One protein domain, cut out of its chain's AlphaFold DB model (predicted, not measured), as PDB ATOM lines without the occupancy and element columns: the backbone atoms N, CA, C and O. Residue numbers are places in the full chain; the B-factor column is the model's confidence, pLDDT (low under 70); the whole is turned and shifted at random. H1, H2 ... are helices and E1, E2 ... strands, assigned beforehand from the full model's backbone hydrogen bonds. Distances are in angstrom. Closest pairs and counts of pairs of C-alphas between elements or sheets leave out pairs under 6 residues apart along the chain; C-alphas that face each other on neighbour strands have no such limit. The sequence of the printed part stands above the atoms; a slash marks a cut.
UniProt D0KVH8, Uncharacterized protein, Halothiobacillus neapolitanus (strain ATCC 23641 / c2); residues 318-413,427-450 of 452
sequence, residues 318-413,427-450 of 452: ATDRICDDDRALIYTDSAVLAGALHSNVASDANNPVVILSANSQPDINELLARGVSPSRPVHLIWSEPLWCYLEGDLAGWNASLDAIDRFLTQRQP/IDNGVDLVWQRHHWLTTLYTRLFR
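AT A GLANCE: This is residues 318 to 413 and 427 to 450 of the 452 residues of an uncharacterized protein of Halothiobacillus neapolitanus (strain ATCC 23641 / c2) (UniProt D0KVH8). A small parallel sheet of three short strands has H1 over one of its faces, along the edge strand E2, and beyond the sheet a helical hairpin, H3 and H4, stands to one side of it, with neither helix on the sheet. H4 folds back so that its last turns come near H2, while H5 lies loosely beside H4 and its far end sticks out with residues 445 to 450. The printed part has 120 residues, with five named helices and three named strands in the order E1 H1 E2 H2 E3 H3 H4 H5. The sheet runs E2 E1 E3, all parallel, and the class is mostly helix. The whole is compact, with a radius of gyration of the C-alphas of 15.6 A, and only just elongated, spanning 50 by 33 by 25 A.

IN THESE COORDINATES: The inner strand E1 is residues 329 to 332, 10.0 A long, beginning at C-alpha 329 (97.096, 123.525, 164.159). Its neighbours are E2, residues 353 to 356, 10.0 A, and E3, residues 378 to 381, 9.5 A. H1 is residues 335 to 343, 11.8 A, and H2 is residues 364 to 369, 8.7 A. H3 is residues 384 to 391, 10.6 A. H4, residues 394 to 410, is the longest helix at 24.5 A and begins at C-alpha 394 (126.013, 121.081, 156.484). H5, residues 437 to 449, is 18.3 A long and ends at C-alpha 449 (129.965, 107.607, 152.970).

HOW THE PARTS SIT: E2 and E1 are parallel at 17 degrees, with N 330 and O 353 within hydrogen-bond range at 2.8 A. E1 and E3 are parallel at 27 degrees, with N 379 and O 329 at 2.8 A. H1 is on the sheet at a height of 8.8 A, over E2, and runs along the strands at 25 degrees to E2 on the local plane; the closest C-alphas of H1 and E2 are those of Ala 338 and Leu 356, 6.0 A apart. E1, H1, E2 form a strand-helix-strand unit, two parallel neighbour strands joined through a helix, with a right-handed crossover. E2, H2, E3 form a split unit, with E1 between its strands, also right-handed. H2 is only just not on the sheet, with 4 pairs of C-alphas within 10 A. H3 and H4 form a helical hairpin: they touch, with H4 residues 394 to 401 alone, at a shallow tilt of 5 degrees, opposite ways, closest at the C-alphas of Pro 385 and Trp 397, 5.0 A. H2 and H4 are close but not clearly touching, closest at the C-alphas of Ile 364 and Phe 407, 6.2 A. H4 and H5 are also close but not clearly touching, closest at the C-alphas of Leu 401 and Arg 437, 7.8 A. Every O i to N i+4 pair is within hydrogen-bond range in H1, H2, H3 and H4; in H5 it is 8 of 9.

THE WHOLE: The two C-alphas farthest apart are those of Asp 324 and Arg 450, 50.2 A. Residues 414 to 426 are not printed, and C-alphas 413 and 427 are 17.8 A apart across the cut. Of the links that are printed whole, none is long. Mean pLDDT of the printed part is 71.2; it is under 70 in 44 residues: 318 to 326, 343 to 351, 412 to 413 and 427 to 450.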
ATOM      1  N   ALA A 318      98.688 137.123 160.441       46.66
ATOM      2  CA  ALA A 318      99.573 136.771 161.569       46.66
ATOM      3  C   ALA A 318      99.138 137.358 162.906       46.66
ATOM      4  O   ALA A 318      99.507 136.839 163.960       46.66
ATOM      5  N   THR A 319      98.373 138.442 162.869       44.81
ATOM      6  CA  THR A 319      97.856 139.131 164.048       44.81
ATOM      7  C   THR A 319      96.585 138.512 164.617       44.81
ATOM      8  O   THR A 319      96.140 138.941 165.684       44.81
ATOM      9  N   ASP A 320      95.984 137.532 163.941       57.59
ATOM     10  CA  ASP A 320      94.781 136.884 164.439       57.59
ATOM     11  C   ASP A 320      95.138 136.037 165.657       57.59
ATOM     12  O   ASP A 320      95.925 135.090 165.602       57.59
ATOM     13  N   ARG A 321      94.564 136.406 166.802       55.84
ATOM     14  CA  ARG A 321      94.689 135.617 168.023       55.84
ATOM     15  C   ARG A 321      93.944 134.308 167.834       55.84
ATOM     16  O   ARG A 321      92.719 134.300 167.767       55.84
ATOM     17  N   ILE A 322      94.674 133.200 167.826       63.16
ATOM     18  CA  ILE A 322      94.096 131.858 167.716       63.16
ATOM     19  C   ILE A 322      93.785 131.332 169.128       63.16
ATOM     20  O   ILE A 322      94.255 130.268 169.545       63.16
ATOM     21  N   CYS A 323      93.030 132.126 169.888       58.31
ATOM     22  CA  CYS A 323      92.532 131.749 171.207       58.31
ATOM     23  C   CYS A 323      91.284 130.868 171.041       58.31
ATOM     24  O   CYS A 323      90.427 131.182 170.220       58.31
ATOM     25  N   ASP A 324      91.180 129.791 171.824       60.19
ATOM     26  CA  ASP A 324      89.973 128.950 171.922       60.19
ATOM     27  C   ASP A 324      89.500 128.304 170.598       60.19
ATOM     28  O   ASP A 324      88.306 128.154 170.348       60.19
ATOM     29  N   ASP A 325      90.448 127.902 169.742       66.75
ATOM     30  CA  ASP A 325      90.182 127.175 168.493       66.75
ATOM     31  C   ASP A 325      90.578 125.691 168.629       66.75
ATOM     32  O   ASP A 325      91.755 125.369 168.817       66.75
ATOM     33  N   ASP A 326      89.602 124.789 168.508       68.88
ATOM     34  CA  ASP A 326      89.788 123.335 168.645       68.88
ATOM     35  C   ASP A 326      90.279 122.647 167.355       68.88
ATOM     36  O   ASP A 326      90.515 121.434 167.332       68.88
ATOM     37  N   ARG A 327      90.444 123.390 166.253       73.25
ATOM     38  CA  ARG A 327      90.914 122.835 164.979       73.25
ATOM     39  C   ARG A 327      92.387 122.448 165.076       73.25
ATOM     40  O   ARG A 327      93.177 123.058 165.809       73.25
ATOM     41  N   ALA A 328      92.772 121.445 164.285       75.06
ATOM     42  CA  ALA A 328      94.169 121.037 164.153       75.06
ATOM     43  C   ALA A 328      95.034 122.242 163.748       75.06
ATOM     44  O   ALA A 328      94.654 123.004 162.864       75.06
ATOM     45  N   LEU A 329      96.180 122.415 164.407       80.50
ATOM     46  CA  LEU A 329      97.096 123.525 164.159       80.50
ATOM     47  C   LEU A 329      98.346 123.012 163.445       80.50
ATOM     48  O   LEU A 329      99.056 122.168 163.989       80.50
ATOM     49  N   ILE A 330      98.607 123.524 162.248       83.88
ATOM     50  CA  ILE A 330      99.805 123.262 161.451       83.88
ATOM     51  C   ILE A 330     100.733 124.469 161.570       83.88
ATOM     52  O   ILE A 330     100.300 125.606 161.390       83.88
ATOM     53  N   TYR A 331     102.004 124.220 161.862       87.88
ATOM     54  CA  TYR A 331     103.066 125.220 161.870       87.88
ATOM     55  C   TYR A 331     104.147 124.800 160.879       87.88
ATOM     56  O   TYR A 331     104.677 123.692 160.994       87.88
ATOM     57  N   THR A 332     104.421 125.654 159.891       89.25
ATOM     58  CA  THR A 332     105.275 125.321 158.744       89.25
ATOM     59  C   THR A 332     106.136 126.490 158.284       89.25
ATOM     60  O   THR A 332     105.735 127.640 158.415       89.25
ATOM     61  N   ASP A 333     107.303 126.193 157.720       91.31
ATOM     62  CA  ASP A 333     108.204 127.138 157.041       91.31
ATOM     63  C   ASP A 333     107.910 127.263 155.534       91.31
ATOM     64  O   ASP A 333     108.202 128.288 154.919       91.31
ATOM     65  N   SER A 334     107.304 126.233 154.937       91.44
ATOM     66  CA  SER A 334     106.911 126.237 153.525       91.44
ATOM     67  C   SER A 334     105.717 127.164 153.265       91.44
ATOM     68  O   SER A 334     104.578 126.887 153.659       91.44
ATOM     69  N   ALA A 335     105.974 128.252 152.534       92.50
ATOM     70  CA  ALA A 335     104.942 129.168 152.055       92.50
ATOM     71  C   ALA A 335     104.067 128.545 150.959       92.50
ATOM     72  O   ALA A 335     102.875 128.833 150.891       92.50
ATOM     73  N   VAL A 336     104.631 127.657 150.132       90.81
ATOM     74  CA  VAL A 336     103.866 126.930 149.108       90.81
ATOM     75  C   VAL A 336     102.835 126.019 149.775       90.81
ATOM     76  O   VAL A 336     101.662 126.049 149.406       90.81
ATOM     77  N   LEU A 337     103.236 125.246 150.789       86.38
ATOM     78  CA  LEU A 337     102.319 124.394 151.539       86.38
ATOM     79  C   LEU A 337     101.288 125.227 152.301       86.38
ATOM     80  O   LEU A 337     100.103 124.893 152.267       86.38
ATOM     81  N   ALA A 338     101.718 126.301 152.972       87.38
ATOM     82  CA  ALA A 338     100.809 127.182 153.696       87.38
ATOM     83  C   ALA A 338      99.728 127.750 152.766       87.38
ATOM     84  O   ALA A 338      98.540 127.554 153.021       87.38
ATOM     85  N   GLY A 339     100.140 128.336 151.638       84.69
ATOM     86  CA  GLY A 339      99.231 128.875 150.630       84.69
ATOM     87  C   GLY A 339      98.315 127.816 150.021       84.69
ATOM     88  O   GLY A 339      97.122 128.063 149.869       84.69
ATOM     89  N   ALA A 340      98.818 126.612 149.738       81.69
ATOM     90  CA  ALA A 340      98.006 125.521 149.195       81.69
ATOM     91  C   ALA A 340      96.982 124.979 150.205       81.69
ATOM     92  O   ALA A 340      95.862 124.609 149.848       81.69
ATOM     93  N   LEU A 341      97.335 124.906 151.488       78.38
ATOM     94  CA  LEU A 341      96.379 124.530 152.525       78.38
ATOM     95  C   LEU A 341      95.326 125.629 152.692       78.38
ATOM     96  O   LEU A 341      94.139 125.320 152.735       78.38
ATOM     97  N   HIS A 342      95.736 126.898 152.685       74.88
ATOM     98  CA  HIS A 342      94.852 128.059 152.768       74.88
ATOM     99  C   HIS A 342      93.905 128.223 151.573       74.88
ATOM    100  O   HIS A 342      92.718 128.481 151.769       74.88
ATOM    101  N   SER A 343      94.366 128.010 150.339       67.12
ATOM    102  CA  SER A 343      93.516 128.062 149.140       67.12
ATOM    103  C   SER A 343      92.405 127.009 149.183       67.12
ATOM    104  O   SER A 343      91.345 127.161 148.576       67.12
ATOM    105  N   ASN A 344      92.626 125.939 149.946       58.38
ATOM    106  CA  ASN A 344      91.653 124.891 150.186       58.38
ATOM    107  C   ASN A 344      90.723 125.178 151.380       58.38
ATOM    108  O   ASN A 344      89.735 124.454 151.538       58.38
ATOM    109  N   VAL A 345      91.001 126.225 152.174       51.69
ATOM    110  CA  VAL A 345      90.346 126.515 153.462       51.69
ATOM    111  C   VAL A 345      89.032 127.298 153.349       51.69
ATOM    112  O   VAL A 345      88.193 127.174 154.240       51.69
ATOM    113  N   ALA A 346      88.800 128.024 152.249       49.50
ATOM    114  CA  ALA A 346      87.786 129.083 152.116       49.50
ATOM    115  C   ALA A 346      86.289 128.703 152.305       49.50
ATOM    116  O   ALA A 346      85.422 129.521 152.014       49.50
ATOM    117  N   SER A 347      85.926 127.503 152.779       49.28
ATOM    118  CA  SER A 347      84.511 127.171 153.055       49.28
ATOM    119  C   SER A 347      84.210 126.097 154.119       49.28
ATOM    120  O   SER A 347      83.037 125.765 154.284       49.28
ATOM    121  N   ASP A 348      85.185 125.568 154.876       54.88
ATOM    122  CA  ASP A 348      84.905 124.540 155.906       54.88
ATOM    123  C   ASP A 348      85.434 124.939 157.293       54.88
ATOM    124  O   ASP A 348      86.638 125.104 157.506       54.88
ATOM    125  N   ALA A 349      84.512 125.045 158.257       57.41
ATOM    126  CA  ALA A 349      84.787 125.314 159.667       57.41
ATOM    127  C   ALA A 349      85.653 124.227 160.338       57.41
ATOM    128  O   ALA A 349      86.139 124.436 161.444       57.41
ATOM    129  N   ASN A 350      85.881 123.085 159.681       60.22
ATOM    130  CA  ASN A 350      86.740 122.002 160.164       60.22
ATOM    131  C   ASN A 350      88.168 122.009 159.592       60.22
ATOM    132  O   ASN A 350      88.929 121.073 159.869       60.22
ATOM    133  N   ASN A 351      88.535 123.001 158.778       66.12
ATOM    134  CA  ASN A 351      89.878 123.078 158.206       66.12
ATOM    135  C   ASN A 351      90.934 123.449 159.255       66.12
ATOM    136  O   ASN A 351      90.646 124.259 160.140       66.12
ATOM    137  N   PRO A 352      92.156 122.889 159.157       72.75
ATOM    138  CA  PRO A 352      93.217 123.200 160.099       72.75
ATOM    139  C   PRO A 352      93.564 124.688 160.060       72.75
ATOM    140  O   PRO A 352      93.514 125.335 159.012       72.75
ATOM    141  N   VAL A 353      93.967 125.212 161.211       78.94
ATOM    142  CA  VAL A 353      94.651 126.500 161.277       78.94
ATOM    143  C   VAL A 353      96.076 126.277 160.796       78.94
ATOM    144  O   VAL A 353      96.747 125.369 161.280       78.94
ATOM    145  N   VAL A 354      96.540 127.085 159.848       82.25
ATOM    146  CA  VAL A 354      97.899 126.989 159.306       82.25
ATOM    147  C   VAL A 354      98.632 128.284 159.602       82.25
ATOM    148  O   VAL A 354      98.169 129.354 159.210       82.25
ATOM    149  N   ILE A 355      99.756 128.167 160.302       86.19
ATOM    150  CA  ILE A 355     100.681 129.257 160.595       86.19
ATOM    151  C   ILE A 355     101.924 129.053 159.734       86.19
ATOM    152  O   ILE A 355     102.651 128.071 159.915       86.19
ATOM    153  N   LEU A 356     102.168 130.002 158.834       89.75
ATOM    154  CA  LEU A 356     103.459 130.164 158.181       89.75
ATOM    155  C   LEU A 356     104.409 130.869 159.151       89.75
ATOM    156  O   LEU A 356     104.073 131.928 159.685       89.75
ATOM    157  N   SER A 357     105.570 130.273 159.398       90.50
ATOM    158  CA  SER A 357     106.580 130.886 160.248       90.50
ATOM    159  C   SER A 357     107.218 132.096 159.582       90.50
ATOM    160  O   SER A 357     107.522 132.086 158.388       90.50
ATOM    161  N   ALA A 358     107.488 133.118 160.391       85.56
ATOM    162  CA  ALA A 358     108.259 134.282 159.974       85.56
ATOM    163  C   ALA A 358     109.754 133.987 159.736       85.56
ATOM    164  O   ALA A 358     110.442 134.810 159.136       85.56
ATOM    165  N   ASN A 359     110.276 132.850 160.215       85.69
ATOM    166  CA  ASN A 359     111.700 132.517 160.161       85.69
ATOM    167  C   ASN A 359     111.930 131.086 159.657       85.69
ATOM    168  O   ASN A 359     111.091 130.208 159.821       85.69
ATOM    169  N   SER A 360     113.135 130.809 159.151       84.19
ATOM    170  CA  SER A 360     113.556 129.450 158.763       84.19
ATOM    171  C   SER A 360     113.745 128.491 159.951       84.19
ATOM    172  O   SER A 360     113.944 127.291 159.762       84.19
ATOM    173  N   GLN A 361     113.706 129.000 161.189       89.69
ATOM    174  CA  GLN A 361     113.778 128.205 162.417       89.69
ATOM    175  C   GLN A 361     112.451 128.274 163.180       89.69
ATOM    176  O   GLN A 361     111.914 129.372 163.332       89.69
ATOM    177  N   PRO A 362     111.955 127.144 163.715       89.44
ATOM    178  CA  PRO A 362     110.715 127.141 164.472       89.44
ATOM    179  C   PRO A 362     110.911 127.867 165.806       89.44
ATOM    180  O   PRO A 362     111.843 127.564 166.555       89.44
ATOM    181  N   ASP A 363     110.013 128.798 166.128       90.31
ATOM    182  CA  ASP A 363     110.070 129.597 167.355       90.31
ATOM    183  C   ASP A 363     108.781 129.445 168.168       90.31
ATOM    184  O   ASP A 363     107.678 129.784 167.735       90.31
ATOM    185  N   ILE A 364     108.910 128.950 169.401       87.12
ATOM    186  CA  ILE A 364     107.764 128.823 170.302       87.12
ATOM    187  C   ILE A 364     107.168 130.189 170.656       87.12
ATOM    188  O   ILE A 364     105.956 130.285 170.850       87.12
ATOM    189  N   ASN A 365     107.988 131.242 170.716       89.56
ATOM    190  CA  ASN A 365     107.530 132.579 171.079       89.56
ATOM    191  C   ASN A 365     106.620 133.169 170.003       89.56
ATOM    192  O   ASN A 365     105.671 133.868 170.351       89.56
ATOM    193  N   GLU A 366     106.840 132.824 168.730       89.38
ATOM    194  CA  GLU A 366     105.927 133.172 167.636       89.38
ATOM    195  C   GLU A 366     104.523 132.612 167.908       89.38
ATOM    196  O   GLU A 366     103.523 133.325 167.828       89.38
ATOM    197  N   LEU A 367     104.439 131.343 168.313       87.31
ATOM    198  CA  LEU A 367     103.161 130.687 168.595       87.31
ATOM    199  C   LEU A 367     102.490 131.266 169.848       87.31
ATOM    200  O   LEU A 367     101.283 131.512 169.843       87.31
ATOM    201  N   LEU A 368     103.263 131.548 170.900       87.62
ATOM    202  CA  LEU A 368     102.753 132.199 172.112       87.62
ATOM    203  C   LEU A 368     102.233 133.614 171.828       87.62
ATOM    204  O   LEU A 368     101.169 133.985 172.326       87.62
ATOM    205  N   ALA A 369     102.938 134.389 170.999       87.19
ATOM    206  CA  ALA A 369     102.515 135.726 170.587       87.19
ATOM    207  C   ALA A 369     101.185 135.697 169.815       87.19
ATOM    208  O   ALA A 369     100.349 136.583 170.000       87.19
ATOM    209  N   ARG A 370     100.944 134.632 169.038       83.19
ATOM    210  CA  ARG A 370      99.676 134.363 168.333       83.19
ATOM    211  C   ARG A 370      98.565 133.795 169.238       83.19
ATOM    212  O   ARG A 370      97.479 133.476 168.761       83.19
ATOM    213  N   GLY A 371      98.800 133.678 170.550       84.19
ATOM    214  CA  GLY A 371      97.815 133.194 171.526       84.19
ATOM    215  C   GLY A 371      97.668 131.671 171.585       84.19
ATOM    216  O   GLY A 371      96.737 131.169 172.212       84.19
ATOM    217  N   VAL A 372      98.580 130.918 170.963       83.50
ATOM    218  CA  VAL A 372      98.558 129.451 170.993       83.50
ATOM    219  C   VAL A 372      98.969 128.964 172.383       83.50
ATOM    220  O   VAL A 372     100.109 129.154 172.806       83.50
ATOM    221  N   SER A 373      98.054 128.294 173.089       80.12
ATOM    222  CA  SER A 373      98.351 127.689 174.395       80.12
ATOM    223  C   SER A 373      99.510 126.677 174.302       80.12
ATOM    224  O   SER A 373      99.506 125.849 173.386       80.12
ATOM    225  N   PRO A 374     100.446 126.639 175.275       76.56
ATOM    226  CA  PRO A 374     101.494 125.615 175.342       76.56
ATOM    227  C   PRO A 374     100.965 124.173 175.346       76.56
ATOM    228  O   PRO A 374     101.674 123.256 174.941       76.56
ATOM    229  N   SER A 375      99.731 123.963 175.817       73.31
ATOM    230  CA  SER A 375      99.091 122.646 175.876       73.31
ATOM    231  C   SER A 375      98.370 122.248 174.587       73.31
ATOM    232  O   SER A 375      97.929 121.103 174.482       73.31
ATOM    233  N   ARG A 376      98.206 123.168 173.626       78.81
ATOM    234  CA  ARG A 376      97.518 122.886 172.363       78.81
ATOM    235  C   ARG A 376      98.397 121.990 171.477       78.81
ATOM    236  O   ARG A 376      99.558 122.335 171.249       78.81
ATOM    237  N   PRO A 377      97.870 120.871 170.946       76.06
ATOM    238  CA  PRO A 377      98.585 120.062 169.963       76.06
ATOM    239  C   PRO A 377      98.927 120.871 168.706       76.06
ATOM    240  O   PRO A 377      98.081 121.599 168.186       76.06
ATOM    241  N   VAL A 378     100.159 120.728 168.213       78.19
ATOM    242  CA  VAL A 378     100.639 121.381 166.986       78.19
ATOM    243  C   VAL A 378     101.352 120.363 166.115       78.19
ATOM    244  O   VAL A 378     102.239 119.652 166.587       78.19
ATOM    245  N   HIS A 379     100.990 120.342 164.840       77.38
ATOM    246  CA  HIS A 379     101.670 119.598 163.795       77.38
ATOM    247  C   HIS A 379     102.769 120.480 163.203       77.38
ATOM    248  O   HIS A 379     102.483 121.481 162.549       77.38
ATOM    249  N   LEU A 380     104.023 120.124 163.473       80.69
ATOM    250  CA  LEU A 380     105.190 120.787 162.899       80.69
ATOM    251  C   LEU A 380     105.523 120.128 161.556       80.69
ATOM    252  O   LEU A 380     105.785 118.926 161.517       80.69
ATOM    253  N   ILE A 381     105.534 120.908 160.480       82.56
ATOM    254  CA  ILE A 381     105.990 120.483 159.151       82.56
ATOM    255  C   ILE A 381     107.145 121.407 158.783       82.56
ATOM    256  O   ILE A 381     106.949 122.610 158.776       82.56
ATOM    257  N   TRP A 382     108.350 120.885 158.547       86.75
ATOM    258  CA  TRP A 382     109.532 121.741 158.389       86.75
ATOM    259  C   TRP A 382     110.432 121.272 157.244       86.75
ATOM    260  O   TRP A 382     110.910 120.137 157.257       86.75
ATOM    261  N   SER A 383     110.650 122.139 156.256       88.50
ATOM    262  CA  SER A 383     111.363 121.853 155.004       88.50
ATOM    263  C   SER A 383     112.836 122.272 155.017       88.50
ATOM    264  O   SER A 383     113.653 121.685 154.307       88.50
ATOM    265  N   GLU A 384     113.199 123.241 155.857       89.38
ATOM    266  CA  GLU A 384     114.521 123.867 155.913       89.38
ATOM    267  C   GLU A 384     115.706 122.879 155.983       89.38
ATOM    268  O   GLU A 384     116.680 123.085 155.255       89.38
ATOM    269  N   PRO A 385     115.677 121.775 156.765       84.31
ATOM    270  CA  PRO A 385     116.772 120.806 156.757       84.31
ATOM    271  C   PRO A 385     117.048 120.215 155.368       84.31
ATOM    272  O   PRO A 385     118.206 119.962 155.035       84.31
ATOM    273  N   LEU A 386     116.004 119.998 154.560       82.00
ATOM    274  CA  LEU A 386     116.140 119.466 153.206       82.00
ATOM    275  C   LEU A 386     116.705 120.526 152.253       82.00
ATOM    276  O   LEU A 386     117.575 120.203 151.450       82.00
ATOM    277  N   TRP A 387     116.300 121.792 152.393       88.12
ATOM    278  CA  TRP A 387     116.899 122.903 151.645       88.12
ATOM    279  C   TRP A 387     118.393 123.063 151.943       88.12
ATOM    280  O   TRP A 387     119.196 123.118 151.014       88.12
ATOM    281  N   CYS A 388     118.789 123.050 153.222       85.62
ATOM    282  CA  CYS A 388     120.202 123.081 153.613       85.62
ATOM    283  C   CYS A 388     120.988 121.915 152.998       85.62
ATOM    284  O   CYS A 388     122.094 122.109 152.495       85.62
ATOM    285  N   TYR A 389     120.411 120.709 152.996       82.00
ATOM    286  CA  TYR A 389     121.034 119.537 152.384       82.00
ATOM    287  C   TYR A 389     121.221 119.694 150.870       82.00
ATOM    288  O   TYR A 389     122.323 119.473 150.371       82.00
ATOM    289  N   LEU A 390     120.176 120.110 150.145       83.75
ATOM    290  CA  LEU A 390     120.232 120.306 148.693       83.75
ATOM    291  C   LEU A 390     121.264 121.364 148.297       83.75
ATOM    292  O   LEU A 390     121.924 121.218 147.271       83.75
ATOM    293  N   GLU A 391     121.450 122.389 149.126       86.38
ATOM    294  CA  GLU A 391     122.455 123.438 148.928       86.38
ATOM    295  C   GLU A 391     123.859 123.052 149.414       86.38
ATOM    296  O   GLU A 391     124.817 123.764 149.117       86.38
ATOM    297  N   GLY A 392     124.022 121.905 150.080       82.69
ATOM    298  CA  GLY A 392     125.308 121.458 150.625       82.69
ATOM    299  C   GLY A 392     125.736 122.203 151.896       82.69
ATOM    300  O   GLY A 392     126.892 122.104 152.307       82.69
ATOM    301  N   ASP A 393     124.820 122.928 152.544       84.81
ATOM    302  CA  ASP A 393     125.062 123.639 153.799       84.81
ATOM    303  C   ASP A 393     124.900 122.705 155.007       84.81
ATOM    304  O   ASP A 393     123.858 122.635 155.665       84.81
ATOM    305  N   LEU A 394     125.972 121.980 155.328       79.94
ATOM    306  CA  LEU A 394     126.013 121.081 156.484       79.94
ATOM    307  C   LEU A 394     125.867 121.817 157.827       79.94
ATOM    308  O   LEU A 394     125.398 121.226 158.803       79.94
ATOM    309  N   ALA A 395     126.291 123.081 157.905       82.06
ATOM    310  CA  ALA A 395     126.211 123.862 159.133       82.06
ATOM    311  C   ALA A 395     124.768 124.309 159.389       82.06
ATOM    312  O   ALA A 395     124.235 124.051 160.472       82.06
ATOM    313  N   GLY A 396     124.113 124.899 158.386       86.50
ATOM    314  CA  GLY A 396     122.699 125.263 158.451       86.50
ATOM    315  C   GLY A 396     121.791 124.050 158.613       86.50
ATOM    316  O   GLY A 396     120.818 124.110 159.362       86.50
ATOM    317  N   TRP A 397     122.140 122.913 158.007       83.00
ATOM    318  CA  TRP A 397     121.430 121.656 158.223       83.00
ATOM    319  C   TRP A 397     121.428 121.248 159.704       83.00
ATOM    320  O   TRP A 397     120.360 121.060 160.289       83.00
ATOM    321  N   ASN A 398     122.604 121.184 160.339       77.69
ATOM    322  CA  ASN A 398     122.712 120.867 161.767       77.69
ATOM    323  C   ASN A 398     121.993 121.902 162.644       77.69
ATOM    324  O   ASN A 398     121.260 121.527 163.557       77.69
ATOM    325  N   ALA A 399     122.151 123.193 162.342       86.94
ATOM    326  CA  ALA A 399     121.496 124.267 163.082       86.94
ATOM    327  C   ALA A 399     119.961 124.189 162.993       86.94
ATOM    328  O   ALA A 399     119.269 124.462 163.976       86.94
ATOM    329  N   SER A 400     119.423 123.788 161.837       86.12
ATOM    330  CA  SER A 400     117.986 123.592 161.636       86.12
ATOM    331  C   SER A 400     117.463 122.409 162.457       86.12
ATOM    332  O   SER A 400     116.465 122.542 163.169       86.12
ATOM    333  N   LEU A 401     118.190 121.284 162.480       80.56
ATOM    334  CA  LEU A 401     117.859 120.148 163.350       80.56
ATOM    335  C   LEU A 401     117.916 120.523 164.843       80.56
ATOM    336  O   LEU A 401     117.016 120.160 165.600       80.56
ATOM    337  N   ASP A 402     118.920 121.300 165.262       81.94
ATOM    338  CA  ASP A 402     119.034 121.824 166.632       81.94
ATOM    339  C   ASP A 402     117.875 122.756 167.003       81.94
ATOM    340  O   ASP A 402     117.417 122.772 168.149       81.94
ATOM    341  N   ALA A 403     117.403 123.570 166.060       87.38
ATOM    342  CA  ALA A 403     116.254 124.440 166.273       87.38
ATOM    343  C   ALA A 403     114.965 123.631 166.468       87.38
ATOM    344  O   ALA A 403     114.217 123.908 167.407       87.38
ATOM    345  N   ILE A 404     114.756 122.585 165.662       83.31
ATOM    346  CA  ILE A 404     113.634 121.653 165.826       83.31
ATOM    347  C   ILE A 404     113.710 120.961 167.199       83.31
ATOM    348  O   ILE A 404     112.729 120.980 167.942       83.31
ATOM    349  N   ASP A 405     114.872 120.437 167.600       78.25
ATOM    350  CA  ASP A 405     115.071 119.814 168.920       78.25
ATOM    351  C   ASP A 405     114.731 120.766 170.081       78.25
ATOM    352  O   ASP A 405     114.024 120.394 171.029       78.25
ATOM    353  N   ARG A 406     115.209 122.015 170.006       84.75
ATOM    354  CA  ARG A 406     114.914 123.048 171.012       84.75
ATOM    355  C   ARG A 406     113.421 123.349 171.082       84.75
ATOM    356  O   ARG A 406     112.868 123.356 172.183       84.75
ATOM    357  N   PHE A 407     112.772 123.546 169.936       85.81
ATOM    358  CA  PHE A 407     111.337 123.813 169.849       85.81
ATOM    359  C   PHE A 407     110.509 122.691 170.491       85.81
ATOM    360  O   PHE A 407     109.625 122.944 171.313       85.81
ATOM    361  N   LEU A 408     110.836 121.434 170.180       78.56
ATOM    362  CA  LEU A 408     110.149 120.269 170.743       78.56
ATOM    363  C   LEU A 408     110.363 120.148 172.252       78.56
ATOM    364  O   LEU A 408     109.424 119.833 172.978       78.56
ATOM    365  N   THR A 409     111.577 120.421 172.734       78.88
ATOM    366  CA  THR A 409     111.907 120.361 174.166       78.88
ATOM    367  C   THR A 409     111.131 121.411 174.961       78.88
ATOM    368  O   THR A 409     110.566 121.099 176.005       78.88
ATOM    369  N   GLN A 410     111.032 122.640 174.445       81.31
ATOM    370  CA  GLN A 410     110.278 123.734 175.075       81.31
ATOM    371  C   GLN A 410     108.767 123.458 175.163       81.31
ATOM    372  O   GLN A 410     108.081 124.018 176.015       81.31
ATOM    373  N   ARG A 411     108.247 122.582 174.299       72.94
ATOM    374  CA  ARG A 411     106.844 122.146 174.276       72.94
ATOM    375  C   ARG A 411     106.541 120.986 175.237       72.94
ATOM    376  O   ARG A 411     105.369 120.664 175.440       72.94
ATOM    377  N   GLN A 412     107.549 120.338 175.825       65.56
ATOM    378  CA  GLN A 412     107.330 119.246 176.776       65.56
ATOM    379  C   GLN A 412     107.016 119.785 178.187       65.56
ATOM    380  O   GLN A 412     107.709 120.676 178.673       65.56
ATOM    381  N   PRO A 413     106.002 119.249 178.894       55.06
ATOM    382  CA  PRO A 413     105.712 119.663 180.266       55.06
ATOM    383  C   PRO A 413     106.810 119.203 181.242       55.06
ATOM    384  O   PRO A 413     107.286 118.072 181.162       55.06
ATOM    385  N   ILE A 427     106.324 113.557 164.321       46.12
ATOM    386  CA  ILE A 427     107.170 114.280 163.369       46.12
ATOM    387  C   ILE A 427     107.336 113.397 162.161       46.12
ATOM    388  O   ILE A 427     107.836 112.275 162.249       46.12
ATOM    389  N   ASP A 428     106.916 113.937 161.035       46.28
ATOM    390  CA  ASP A 428     107.014 113.270 159.765       46.28
ATOM    391  C   ASP A 428     108.414 113.463 159.179       46.28
ATOM    392  O   ASP A 428     108.698 114.423 158.471       46.28
ATOM    393  N   ASN A 429     109.325 112.554 159.529       48.00
ATOM    394  CA  ASN A 429     110.679 112.508 158.975       48.00
ATOM    395  C   ASN A 429     110.736 111.817 157.598       48.00
ATOM    396  O   ASN A 429     111.826 111.502 157.119       48.00
ATOM    397  N   GLY A 430     109.575 111.506 157.013       44.44
ATOM    398  CA  GLY A 430     109.436 110.716 155.801       44.44
ATOM    399  C   GLY A 430     109.666 109.213 155.983       44.44
ATOM    400  O   GLY A 430     109.329 108.478 155.073       44.44
ATOM    401  N   VAL A 431     110.186 108.717 157.112       45.38
ATOM    402  CA  VAL A 431     110.638 107.318 157.262       45.38
ATOM    403  C   VAL A 431     109.761 106.510 158.217       45.38
ATOM    404  O   VAL A 431     109.110 105.559 157.793       45.38
ATOM    405  N   ASP A 432     109.754 106.850 159.504       46.69
ATOM    406  CA  ASP A 432     109.167 106.017 160.567       46.69
ATOM    407  C   ASP A 432     108.269 106.799 161.536       46.69
ATOM    408  O   ASP A 432     107.772 106.225 162.505       46.69
ATOM    409  N   LEU A 433     108.025 108.088 161.266       47.44
ATOM    410  CA  LEU A 433     107.198 108.979 162.094       47.44
ATOM    411  C   LEU A 433     107.710 109.124 163.547       47.44
ATOM    412  O   LEU A 433     106.966 109.555 164.433       47.44
ATOM    413  N   VAL A 434     108.977 108.770 163.814       48.38
ATOM    414  CA  VAL A 434     109.612 108.884 165.133       48.38
ATOM    415  C   VAL A 434     110.788 109.853 165.064       48.38
ATOM    416  O   VAL A 434     111.756 109.663 164.328       48.38
ATOM    417  N   TRP A 435     110.751 110.891 165.900       51.28
ATOM    418  CA  TRP A 435     111.879 111.803 166.043       51.28
ATOM    419  C   TRP A 435     113.039 111.127 166.782       51.28
ATOM    420  O   TRP A 435     113.004 110.957 168.003       51.28
ATOM    421  N   GLN A 436     114.080 110.755 166.037       54.78
ATOM    422  CA  GLN A 436     115.372 110.366 166.592       54.78
ATOM    423  C   GLN A 436     116.488 111.113 165.869       54.78
ATOM    424  O   GLN A 436     116.827 110.796 164.730       54.78
ATOM    425  N   ARG A 437     117.115 112.066 166.567       48.28
ATOM    426  CA  ARG A 437     118.258 112.855 166.073       48.28
ATOM    427  C   ARG A 437     119.343 111.997 165.408       48.28
ATOM    428  O   ARG A 437     119.888 112.354 164.367       48.28
ATOM    429  N   HIS A 438     119.629 110.829 165.985       46.38
ATOM    430  CA  HIS A 438     120.639 109.910 165.467       46.38
ATOM    431  C   HIS A 438     120.205 109.222 164.161       46.38
ATOM    432  O   HIS A 438     121.061 108.968 163.325       46.38
ATOM    433  N   HIS A 439     118.915 108.966 163.914       47.34
ATOM    434  CA  HIS A 439     118.459 108.333 162.666       47.34
ATOM    435  C   HIS A 439     118.747 109.199 161.434       47.34
ATOM    436  O   HIS A 439     119.165 108.658 160.416       47.34
ATOM    437  N   TRP A 440     118.631 110.526 161.523       47.00
ATOM    438  CA  TRP A 440     118.991 111.428 160.420       47.00
ATOM    439  C   TRP A 440     120.500 111.468 160.153       47.00
ATOM    440  O   TRP A 440     120.924 111.252 159.021       47.00
ATOM    441  N   LEU A 441     121.324 111.641 161.193       40.53
ATOM    442  CA  LEU A 441     122.787 111.646 161.058       40.53
ATOM    443  C   LEU A 441     123.328 110.303 160.553       40.53
ATOM    444  O   LEU A 441     124.227 110.278 159.720       40.53
ATOM    445  N   THR A 442     122.763 109.184 161.013       37.84
ATOM    446  CA  THR A 442     123.222 107.840 160.632       37.84
ATOM    447  C   THR A 442     122.720 107.465 159.239       37.84
ATOM    448  O   THR A 442     123.471 106.862 158.480       37.84
ATOM    449  N   THR A 443     121.506 107.866 158.849       43.69
ATOM    450  CA  THR A 443     120.998 107.668 157.479       43.69
ATOM    451  C   THR A 443     121.795 108.503 156.478       43.69
ATOM    452  O   THR A 443     122.189 107.978 155.441       43.69
ATOM    453  N   LEU A 444     122.127 109.754 156.819       39.47
ATOM    454  CA  LEU A 444     122.982 110.611 156.003       39.47
ATOM    455  C   LEU A 444     124.414 110.064 155.916       39.47
ATOM    456  O   LEU A 444     124.946 109.928 154.825       39.47
ATOM    457  N   TYR A 445     125.032 109.690 157.038       32.75
ATOM    458  CA  TYR A 445     126.412 109.191 157.064       32.75
ATOM    459  C   TYR A 445     126.557 107.835 156.358       32.75
ATOM    460  O   TYR A 445     127.493 107.625 155.589       32.75
ATOM    461  N   THR A 446     125.609 106.918 156.573       33.66
ATOM    462  CA  THR A 446     125.606 105.601 155.914       33.66
ATOM    463  C   THR A 446     125.345 105.742 154.418       33.66
ATOM    464  O   THR A 446     125.915 104.993 153.640       33.66
ATOM    465  N   ARG A 447     124.545 106.719 153.979       38.28
ATOM    466  CA  ARG A 447     124.299 106.920 152.549       38.28
ATOM    467  C   ARG A 447     125.420 107.721 151.877       38.28
ATOM    468  O   ARG A 447     125.962 107.222 150.905       38.28
ATOM    469  N   LEU A 448     125.841 108.871 152.423       33.81
ATOM    470  CA  LEU A 448     126.927 109.732 151.903       33.81
ATOM    471  C   LEU A 448     128.304 109.055 151.861       33.81
ATOM    472  O   LEU A 448     129.092 109.368 150.973       33.81
ATOM    473  N   PHE A 449     128.607 108.150 152.800       31.44
ATOM    474  CA  PHE A 449     129.965 107.607 152.970       31.44
ATOM    475  C   PHE A 449     130.063 106.073 152.966       31.44
ATOM    476  O   PHE A 449     131.174 105.546 153.008       31.44
ATOM    477  N   ARG A 450     128.947 105.336 152.889       28.12
ATOM    478  CA  ARG A 450     128.940 103.891 152.593       28.12
ATOM    479  C   ARG A 450     128.112 103.612 151.340       28.12
ATOM    480  O   ARG A 450     127.064 102.978 151.392       28.12
TER     481      ARG A 450